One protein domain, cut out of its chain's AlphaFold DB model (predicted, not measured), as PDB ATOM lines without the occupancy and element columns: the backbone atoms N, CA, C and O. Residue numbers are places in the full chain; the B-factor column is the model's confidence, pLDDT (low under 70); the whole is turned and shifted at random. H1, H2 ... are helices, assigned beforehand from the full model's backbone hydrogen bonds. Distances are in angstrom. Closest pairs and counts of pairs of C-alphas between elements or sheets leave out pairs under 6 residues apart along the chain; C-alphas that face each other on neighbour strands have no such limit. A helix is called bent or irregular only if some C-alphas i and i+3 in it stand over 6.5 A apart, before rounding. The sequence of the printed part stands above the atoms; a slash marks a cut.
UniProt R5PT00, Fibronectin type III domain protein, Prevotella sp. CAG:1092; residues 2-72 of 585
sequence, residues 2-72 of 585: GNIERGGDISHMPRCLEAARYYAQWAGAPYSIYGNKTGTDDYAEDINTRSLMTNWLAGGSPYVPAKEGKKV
ATOM      1  N   GLY A   2     197.320  95.465 200.814       84.38
ATOM      2  CA  GLY A   2     198.041  94.390 201.482       84.38
ATOM      3  C   GLY A   2     197.775  94.393 202.978       84.38
ATOM      4  O   GLY A   2     197.578  95.450 203.572       84.38
ATOM      5  N   ASN A   3     197.659  93.208 203.565       89.44
ATOM      6  CA  ASN A   3     197.262  93.045 204.966       89.44
ATOM      7  C   ASN A   3     197.929  91.844 205.647       89.44
ATOM      8  O   ASN A   3     197.431  91.370 206.666       89.44
ATOM      9  N   ILE A   4     198.996  91.308 205.057       89.44
ATOM     10  CA  ILE A   4     199.780  90.231 205.656       89.44
ATOM     11  C   ILE A   4     201.004  90.859 206.302       89.44
ATOM     12  O   ILE A   4     201.811  91.485 205.622       89.44
ATOM     13  N   GLU A   5     201.117  90.667 207.610       89.19
ATOM     14  CA  GLU A   5     202.217  91.181 208.415       89.19
ATOM     15  C   GLU A   5     203.449  90.274 208.309       89.19
ATOM     16  O   GLU A   5     203.349  89.044 208.410       89.19
ATOM     17  N   ARG A   6     204.627  90.877 208.131       84.56
ATOM     18  CA  ARG A   6     205.931  90.219 208.270       84.56
ATOM     19  C   ARG A   6     206.898  91.168 208.963       84.56
ATOM     20  O   ARG A   6     206.984  92.335 208.615       84.56
ATOM     21  N   GLY A   7     207.640  90.659 209.947       83.19
ATOM     22  CA  GLY A   7     208.619  91.475 210.673       83.19
ATOM     23  C   GLY A   7     208.009  92.619 211.495       83.19
ATOM     24  O   GLY A   7     208.732  93.554 211.818       83.19
ATOM     25  N   GLY A   8     206.718  92.542 211.840       88.50
ATOM     26  CA  GLY A   8     206.018  93.569 212.617       88.50
ATOM     27  C   GLY A   8     205.267  94.614 211.788       88.50
ATOM     28  O   GLY A   8     204.700  95.527 212.380       88.50
ATOM     29  N   ASP A   9     205.272  94.515 210.451       88.44
ATOM     30  CA  ASP A   9     204.643  95.511 209.576       88.44
ATOM     31  C   ASP A   9     203.970  94.891 208.338       88.44
ATOM     32  O   ASP A   9     204.227  93.739 207.972       88.44
ATOM     33  N   ILE A  10     203.091  95.658 207.691       90.81
ATOM     34  CA  ILE A  10     202.467  95.335 206.402       90.81
ATOM     35  C   ILE A  10     203.096  96.167 205.276       90.81
ATOM     36  O   ILE A  10     203.713  97.198 205.505       90.81
ATOM     37  N   SER A  11     202.894  95.764 204.017       87.44
ATOM     38  CA  SER A  11     203.502  96.459 202.868       87.44
ATOM     39  C   SER A  11     202.978  97.879 202.622       87.44
ATOM     40  O   SER A  11     203.624  98.650 201.922       87.44
ATOM     41  N   HIS A  12     201.767  98.200 203.097       87.44
ATOM     42  CA  HIS A  12     200.996  99.389 202.706       87.44
ATOM     43  C   HIS A  12     200.770  99.549 201.190       87.44
ATOM     44  O   HIS A  12     200.281 100.585 200.745       87.44
ATOM     45  N   MET A  13     201.030  98.506 200.397       89.75
ATOM     46  CA  MET A  13     200.861  98.512 198.946       89.75
ATOM     47  C   MET A  13     199.538  97.852 198.534       89.75
ATOM     48  O   MET A  13     198.964  97.040 199.268       89.75
ATOM     49  N   PRO A  14     198.988  98.167 197.353       89.69
ATOM     50  CA  PRO A  14     197.951  97.350 196.734       89.69
ATOM     51  C   PRO A  14     198.414  95.893 196.601       89.69
ATOM     52  O   PRO A  14     199.547  95.646 196.212       89.69
ATOM     53  N   ARG A  15     197.525  94.919 196.844       89.25
ATOM     54  CA  ARG A  15     197.880  93.482 196.814       89.25
ATOM     55  C   ARG A  15     198.498  93.021 195.495       89.25
ATOM     56  O   ARG A  15     199.293  92.095 195.478       89.25
ATOM     57  N   CYS A  16     198.121  93.658 194.386       87.94
ATOM     58  CA  CYS A  16     198.678  93.368 193.068       87.94
ATOM     59  C   CYS A  16     200.135  93.830 192.891       87.94
ATOM     60  O   CYS A  16     200.744  93.468 191.893       87.94
ATOM     61  N   LEU A  17     200.667  94.635 193.818       89.19
ATOM     62  CA  LEU A  17     202.054  95.107 193.842       89.19
ATOM     63  C   LEU A  17     202.888  94.426 194.944       89.19
ATOM     64  O   LEU A  17     204.069  94.723 195.082       89.19
ATOM     65  N   GLU A  18     202.291  93.531 195.736       89.62
ATOM     66  CA  GLU A  18     203.014  92.730 196.727       89.62
ATOM     67  C   GLU A  18     203.676  91.511 196.067       89.62
ATOM     68  O   GLU A  18     203.221  91.023 195.029       89.62
ATOM     69  N   ALA A  19     204.713  90.963 196.704       90.06
ATOM     70  CA  ALA A  19     205.276  89.679 196.293       90.06
ATOM     71  C   ALA A  19     204.197  88.570 196.262       90.06
ATOM     72  O   ALA A  19     203.315  88.485 197.119       90.06
ATOM     73  N   ALA A  20     204.304  87.651 195.307       92.00
ATOM     74  CA  ALA A  20     203.406  86.527 195.068       92.00
ATOM     75  C   ALA A  20     203.167  85.669 196.320       92.00
ATOM     76  O   ALA A  20     202.083  85.105 196.480       92.00
ATOM     77  N   ARG A  21     204.143  85.601 197.237       91.19
ATOM     78  CA  ARG A  21     204.007  84.900 198.523       91.19
ATOM     79  C   ARG A  21     202.872  85.435 199.392       91.19
ATOM     80  O   ARG A  21     202.197  84.650 200.054       91.19
ATOM     81  N   TYR A  22     202.636  86.746 199.370       91.94
ATOM     82  CA  TYR A  22     201.550  87.375 200.116       91.94
ATOM     83  C   TYR A  22     200.204  86.943 199.536       91.94
ATOM     84  O   TYR A  22     199.338  86.458 200.264       91.94
ATOM     85  N   TYR A  23     200.053  86.991 198.211       92.00
ATOM     86  CA  TYR A  23     198.842  86.496 197.563       92.00
ATOM     87  C   TYR A  23     198.612  84.999 197.813       92.00
ATOM     88  O   TYR A  23     197.497  84.610 198.146       92.00
ATOM     89  N   ALA A  24     199.646  84.161 197.705       93.69
ATOM     90  CA  ALA A  24     199.524  82.722 197.931       93.69
ATOM     91  C   ALA A  24     199.079  82.396 199.366       93.69
ATOM     92  O   ALA A  24     198.168  81.589 199.555       93.69
ATOM     93  N   GLN A  25     199.656  83.068 200.368       92.94
ATOM     94  CA  GLN A  25     199.212  82.953 201.757       92.94
ATOM     95  C   GLN A  25     197.759  83.416 201.920       92.94
ATOM     96  O   GLN A  25     196.957  82.712 202.530       92.94
ATOM     97  N   TRP A  26     197.399  84.571 201.351       92.31
ATOM     98  CA  TRP A  26     196.034  85.097 201.419       92.31
ATOM     99  C   TRP A  26     195.012  84.162 200.752       92.31
ATOM    100  O   TRP A  26     193.911  83.980 201.266       92.31
ATOM    101  N   ALA A  27     195.389  83.530 199.641       93.12
ATOM    102  CA  ALA A  27     194.578  82.559 198.911       93.12
ATOM    103  C   ALA A  27     194.481  81.186 199.610       93.12
ATOM    104  O   ALA A  27     193.804  80.290 199.104       93.12
ATOM    105  N   GLY A  28     195.146  81.000 200.758       94.00
ATOM    106  CA  GLY A  28     195.087  79.769 201.548       94.00
ATOM    107  C   GLY A  28     195.980  78.640 201.028       94.00
ATOM    108  O   GLY A  28     195.707  77.468 201.302       94.00
ATOM    109  N   ALA A  29     197.034  78.959 200.272       95.50
ATOM    110  CA  ALA A  29     198.055  77.974 199.933       95.50
ATOM    111  C   ALA A  29     198.771  77.487 201.210       95.50
ATOM    112  O   ALA A  29     198.919  78.260 202.155       95.50
ATOM    113  N   PRO A  30     199.233  76.226 201.280       94.88
ATOM    114  CA  PRO A  30     200.004  75.754 202.425       94.88
ATOM    115  C   PRO A  30     201.387  76.422 202.481       94.88
ATOM    116  O   PRO A  30     201.947  76.791 201.449       94.88
ATOM    117  N   TYR A  31     201.969  76.533 203.682       92.75
ATOM    118  CA  TYR A  31     203.253  77.221 203.905       92.75
ATOM    119  C   TYR A  31     204.389  76.723 202.999       92.75
ATOM    120  O   TYR A  31     205.173  77.523 202.498       92.75
ATOM    121  N   SER A  32     204.429  75.423 202.697       92.00
ATOM    122  CA  SER A  32     205.416  74.819 201.788       92.00
ATOM    123  C   SER A  32     205.399  75.375 200.356       92.00
ATOM    124  O   SER A  32     206.336  75.130 199.599       92.00
ATOM    125  N   ILE A  33     204.356  76.117 199.972       93.94
ATOM    126  CA  ILE A  33     204.210  76.741 198.653       93.94
ATOM    127  C   ILE A  33     204.777  78.162 198.618       93.94
ATOM    128  O   ILE A  33     205.336  78.547 197.595       93.94
ATOM    129  N   TYR A  34     204.647  78.923 199.710       91.94
ATOM    130  CA  TYR A  34     204.989  80.357 199.763       91.94
ATOM    131  C   TYR A  34     206.120  80.719 200.753       91.94
ATOM    132  O   TYR A  34     206.453  81.896 200.944       91.94
ATOM    133  N   GLY A  35     206.667  79.712 201.435       88.62
ATOM    134  CA  GLY A  35     207.798  79.793 202.361       88.62
ATOM    135  C   GLY A  35     208.761  78.626 202.146       88.62
ATOM    136  O   GLY A  35     209.107  77.929 203.097       88.62
ATOM    137  N   ASN A  36     209.103  78.340 200.887       78.88
ATOM    138  CA  ASN A  36     209.848  77.143 200.492       78.88
ATOM    139  C   ASN A  36     211.377  77.288 200.624       78.88
ATOM    140  O   ASN A  36     212.103  76.326 200.350       78.88
ATOM    141  N   LYS A  37     211.870  78.478 200.991       82.12
ATOM    142  CA  LYS A  37     213.271  78.748 201.330       82.12
ATOM    143  C   LYS A  37     213.403  78.918 202.842       82.12
ATOM    144  O   LYS A  37     213.043  78.026 203.601       82.12
ATOM    145  N   THR A  38     213.978  80.030 203.288       77.62
ATOM    146  CA  THR A  38     214.170  80.358 204.705       77.62
ATOM    147  C   THR A  38     212.993  81.145 205.278       77.62
ATOM    148  O   THR A  38     212.952  81.384 206.480       77.62
ATOM    149  N   GLY A  39     212.050  81.590 204.436       74.88
ATOM    150  CA  GLY A  39     210.947  82.466 204.823       74.88
ATOM    151  C   GLY A  39     211.331  83.934 205.054       74.88
ATOM    152  O   GLY A  39     210.420  84.750 205.217       74.88
ATOM    153  N   THR A  40     212.626  84.276 205.024       77.50
ATOM    154  CA  THR A  40     213.182  85.599 205.377       77.50
ATOM    155  C   THR A  40     213.508  86.499 204.184       77.50
ATOM    156  O   THR A  40     213.802  87.670 204.388       77.50
ATOM    157  N   ASP A  41     213.496  85.965 202.961       80.81
ATOM    158  CA  ASP A  41     213.806  86.700 201.732       80.81
ATOM    159  C   ASP A  41     212.586  86.693 200.811       80.81
ATOM    160  O   ASP A  41     212.267  85.682 200.182       80.81
ATOM    161  N   ASP A  42     211.896  87.827 200.740       82.50
ATOM    162  CA  ASP A  42     210.717  87.969 199.895       82.50
ATOM    163  C   ASP A  42     211.035  87.777 198.414       82.50
ATOM    164  O   ASP A  42     210.199  87.219 197.714       82.50
ATOM    165  N   TYR A  43     212.223  88.155 197.940       83.31
ATOM    166  CA  TYR A  43     212.589  88.037 196.530       83.31
ATOM    167  C   TYR A  43     212.777  86.572 196.122       83.31
ATOM    168  O   TYR A  43     212.198  86.102 195.137       83.31
ATOM    169  N   ALA A  44     213.541  85.813 196.911       83.12
ATOM    170  CA  ALA A  44     213.723  84.388 196.656       83.12
ATOM    171  C   ALA A  44     212.399  83.614 196.762       83.12
ATOM    172  O   ALA A  44     212.153  82.704 195.966       83.12
ATOM    173  N   GLU A  45     211.534  83.963 197.715       87.00
ATOM    174  CA  GLU A  45     210.224  83.323 197.876       87.00
ATOM    175  C   GLU A  45     209.263  83.704 196.738       87.00
ATOM    176  O   GLU A  45     208.559  82.839 196.213       87.00
ATOM    177  N   ASP A  46     209.266  84.964 196.301       86.38
ATOM    178  CA  ASP A  46     208.407  85.508 195.245       86.38
ATOM    179  C   ASP A  46     208.519  84.719 193.933       86.38
ATOM    180  O   ASP A  46     207.527  84.182 193.429       86.38
ATOM    181  N   ILE A  47     209.747  84.566 193.427       88.75
ATOM    182  CA  ILE A  47     210.033  83.887 192.153       88.75
ATOM    183  C   ILE A  47     209.551  82.428 192.179       88.75
ATOM    184  O   ILE A  47     208.993  81.920 191.204       88.75
ATOM    185  N   ASN A  48     209.747  81.727 193.299       92.06
ATOM    186  CA  ASN A  48     209.388  80.313 193.407       92.06
ATOM    187  C   ASN A  48     207.891  80.103 193.663       92.06
ATOM    188  O   ASN A  48     207.304  79.164 193.115       92.06
ATOM    189  N   THR A  49     207.270  80.980 194.455       94.75
ATOM    190  CA  THR A  49     205.862  80.863 194.850       94.75
ATOM    191  C   THR A  49     204.950  80.780 193.632       94.75
ATOM    192  O   THR A  49     204.051  79.943 193.610       94.75
ATOM    193  N   ARG A  50     205.185  81.589 192.589       93.44
ATOM    194  CA  ARG A  50     204.348  81.604 191.369       93.44
ATOM    195  C   ARG A  50     204.220  80.212 190.737       93.44
ATOM    196  O   ARG A  50     203.118  79.729 190.456       93.44
ATOM    197  N   SER A  51     205.356  79.538 190.570       95.50
ATOM    198  CA  SER A  51     205.416  78.200 189.972       95.50
ATOM    199  C   SER A  51     204.874  77.125 190.912       95.50
ATOM    200  O   SER A  51     204.131  76.242 190.488       95.50
ATOM    201  N   LEU A  52     205.199  77.201 192.205       96.12
ATOM    202  CA  LEU A  52     204.706  76.232 193.183       96.12
ATOM    203  C   LEU A  52     203.197  76.325 193.400       96.12
ATOM    204  O   LEU A  52     202.541  75.292 193.513       96.12
ATOM    205  N   MET A  53     202.643  77.535 193.402       96.44
ATOM    206  CA  MET A  53     201.203  77.764 193.466       96.44
ATOM    207  C   MET A  53     200.507  77.126 192.263       96.44
ATOM    208  O   MET A  53     199.529  76.402 192.434       96.44
ATOM    209  N   THR A  54     201.060  77.316 191.061       96.88
ATOM    210  CA  THR A  54     200.571  76.664 189.835       96.88
ATOM    211  C   THR A  54     200.566  75.141 189.985       96.88
ATOM    212  O   THR A  54     199.546  74.500 189.745       96.88
ATOM    213  N   ASN A  55     201.669  74.558 190.456       97.62
ATOM    214  CA  ASN A  55     201.790  73.112 190.650       97.62
ATOM    215  C   ASN A  55     200.820  72.569 191.710       97.62
ATOM    216  O   ASN A  55     200.247  71.500 191.521       97.62
ATOM    217  N   TRP A  56     200.623  73.291 192.816       97.69
ATOM    218  CA  TRP A  56     199.684  72.911 193.874       97.69
ATOM    219  C   TRP A  56     198.231  72.971 193.404       97.69
ATOM    220  O   TRP A  56     197.449  72.063 193.687       97.69
ATOM    221  N   LEU A  57     197.862  74.008 192.649       98.12
ATOM    222  CA  LEU A  57     196.539  74.083 192.036       98.12
ATOM    223  C   LEU A  57     196.334  72.931 191.044       98.12
ATOM    224  O   LEU A  57     195.281  72.292 191.053       98.12
ATOM    225  N   ALA A  58     197.354  72.638 190.234       98.38
ATOM    226  CA  ALA A  58     197.274  71.654 189.166       98.38
ATOM    227  C   ALA A  58     197.418  70.193 189.608       98.38
ATOM    228  O   ALA A  58     196.977  69.304 188.878       98.38
ATOM    229  N   GLY A  59     198.011  69.917 190.771       98.38
ATOM    230  CA  GLY A  59     198.263  68.553 191.236       98.38
ATOM    231  C   GLY A  59     196.994  67.693 191.246       98.38
ATOM    232  O   GLY A  59     195.939  68.109 191.733       98.38
ATOM    233  N   GLY A  60     197.093  66.504 190.660       98.19
ATOM    234  CA  GLY A  60     196.016  65.535 190.490       98.19
ATOM    235  C   GLY A  60     195.122  65.807 189.277       98.19
ATOM    236  O   GLY A  60     194.121  65.114 189.098       98.19
ATOM    237  N   SER A  61     195.441  66.818 188.462       98.19
ATOM    238  CA  SER A  61     194.793  67.064 187.167       98.19
ATOM    239  C   SER A  61     195.386  66.174 186.060       98.19
ATOM    240  O   SER A  61     196.454  65.590 186.250       98.19
ATOM    241  N   PRO A  62     194.764  66.113 184.866       96.69
ATOM    242  CA  PRO A  62     195.333  65.402 183.716       96.69
ATOM    243  C   PRO A  62     196.714  65.910 183.262       96.69
ATOM    244  O   PRO A  62     197.443  65.174 182.602       96.69
ATOM    245  N   TYR A  63     197.083  67.150 183.605       96.88
ATOM    246  CA  TYR A  63     198.348  67.768 183.195       96.88
ATOM    247  C   TYR A  63     199.452  67.649 184.255       96.88
ATOM    248  O   TYR A  63     200.633  67.668 183.912       96.88
ATOM    249  N   VAL A  64     199.075  67.472 185.527       98.12
ATOM    250  CA  VAL A  64     199.995  67.222 186.651       98.12
ATOM    251  C   VAL A  64     199.500  66.020 187.477       98.12
ATOM    252  O   VAL A  64     199.095  66.180 188.632       98.12
ATOM    253  N   PRO A  65     199.469  64.806 186.890       97.75
ATOM    254  CA  PRO A  65     198.807  63.647 187.494       97.75
ATOM    255  C   PRO A  65     199.577  63.030 188.668       97.75
ATOM    256  O   PRO A  65     198.965  62.412 189.535       97.75
ATOM    257  N   ALA A  66     200.904  63.179 188.707       96.25
ATOM    258  CA  ALA A  66     201.769  62.504 189.673       96.25
ATOM    259  C   ALA A  66     202.007  63.306 190.966       96.25
ATOM    260  O   ALA A  66     202.702  62.828 191.861       96.25
ATOM    261  N   LYS A  67     201.461  64.526 191.080       95.81
ATOM    262  CA  LYS A  67     201.495  65.327 192.316       95.81
ATOM    263  C   LYS A  67     200.114  65.444 192.931       95.81
ATOM    264  O   LYS A  67     199.121  65.503 192.219       95.81
ATOM    265  N   GLU A  68     200.054  65.573 194.248       96.00
ATOM    266  CA  GLU A  68     198.824  65.946 194.947       96.00
ATOM    267  C   GLU A  68     198.553  67.453 194.828       96.00
ATOM    268  O   GLU A  68     199.479  68.265 194.774       96.00
ATOM    269  N   GLY A  69     197.277  67.838 194.782       96.44
ATOM    270  CA  GLY A  69     196.879  69.231 194.602       96.44
ATOM    271  C   GLY A  69     195.369  69.433 194.515       96.44
ATOM    272  O   GLY A  69     194.582  68.617 195.001       96.44
ATOM    273  N   LYS A  70     194.951  70.552 193.915       97.75
ATOM    274  CA  LYS A  70     193.538  70.955 193.801       97.75
ATOM    275  C   LYS A  70     192.857  70.515 192.503       97.75
ATOM    276  O   LYS A  70     191.696  70.857 192.298       97.75
ATOM    277  N   LYS A  71     193.534  69.721 191.666       98.19
ATOM    278  CA  LYS A  71     193.003  69.139 190.420       98.19
ATOM    279  C   LYS A  71     192.494  70.175 189.408       98.19
ATOM    280  O   LYS A  71     191.671  69.847 188.556       98.19
ATOM    281  N   VAL A  72     192.980  71.415 189.475       98.19
ATOM    282  CA  VAL A  72     192.662  72.448 188.482       98.19
ATOM    283  C   VAL A  72     193.416  72.114 187.189       98.19
ATOM    284  O   VAL A  72     194.625  71.912 187.241       98.19
TER     285      VAL A  72
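AT A GLANCE: This is residues 2 to 72 of the 585 residues of the protein "Fibronectin type III domain protein" of Prevotella sp. CAG:1092 (UniProt R5PT00). With little regular structure, this elongated model has H3, a long helix kinked by 37 degrees near residue 49, with the short H1 and H2 packed on it; unnamed residues 2 to 19 and 59 to 72 make the two opposite ends. The printed part has 71 residues, 28 of them in H1, H2 and H3 in that order, with no named strand: all helix. It is only just compact, close to loose, with a radius of gyration of the C-alphas of 12.9 A and spans of 40 by 23 by 16 A.

IN THESE COORDINATES: Find C-alpha 20 at (203.406, 86.527, 195.068), where H1, residues 20 to 26, begins its 9.8 A. H2, residues 31 to 34, covers 5.5 A. H3, residues 42 to 58, runs 23.7 A to C-alpha 58 at (197.274, 71.654, 189.166); it is neither bent nor irregular, but only just: C-alphas 47 and 50 are 6.2 A apart.

HOW THE PARTS SIT: H1 and H3 touch, closest at the C-alphas of Ala 20 and Asp 46, 5.1 A, at a steep tilt of 60 degrees, the same way. H2 touches H1, closest at C-alphas 34 and 21, 4.8 A, and H3, closest at C-alphas 34 and 49, 5.0 A. Every O i to N i+4 pair is within hydrogen-bond range in H1, 10 of 13 in H3; H2 is too short for one.

THE WHOLE: The farthest C-alphas, Gly 8 and Pro 62, are 41.7 A apart. The printed part has no cut, neither link between helices is long, and no printed residue is under 70 in pLDDT.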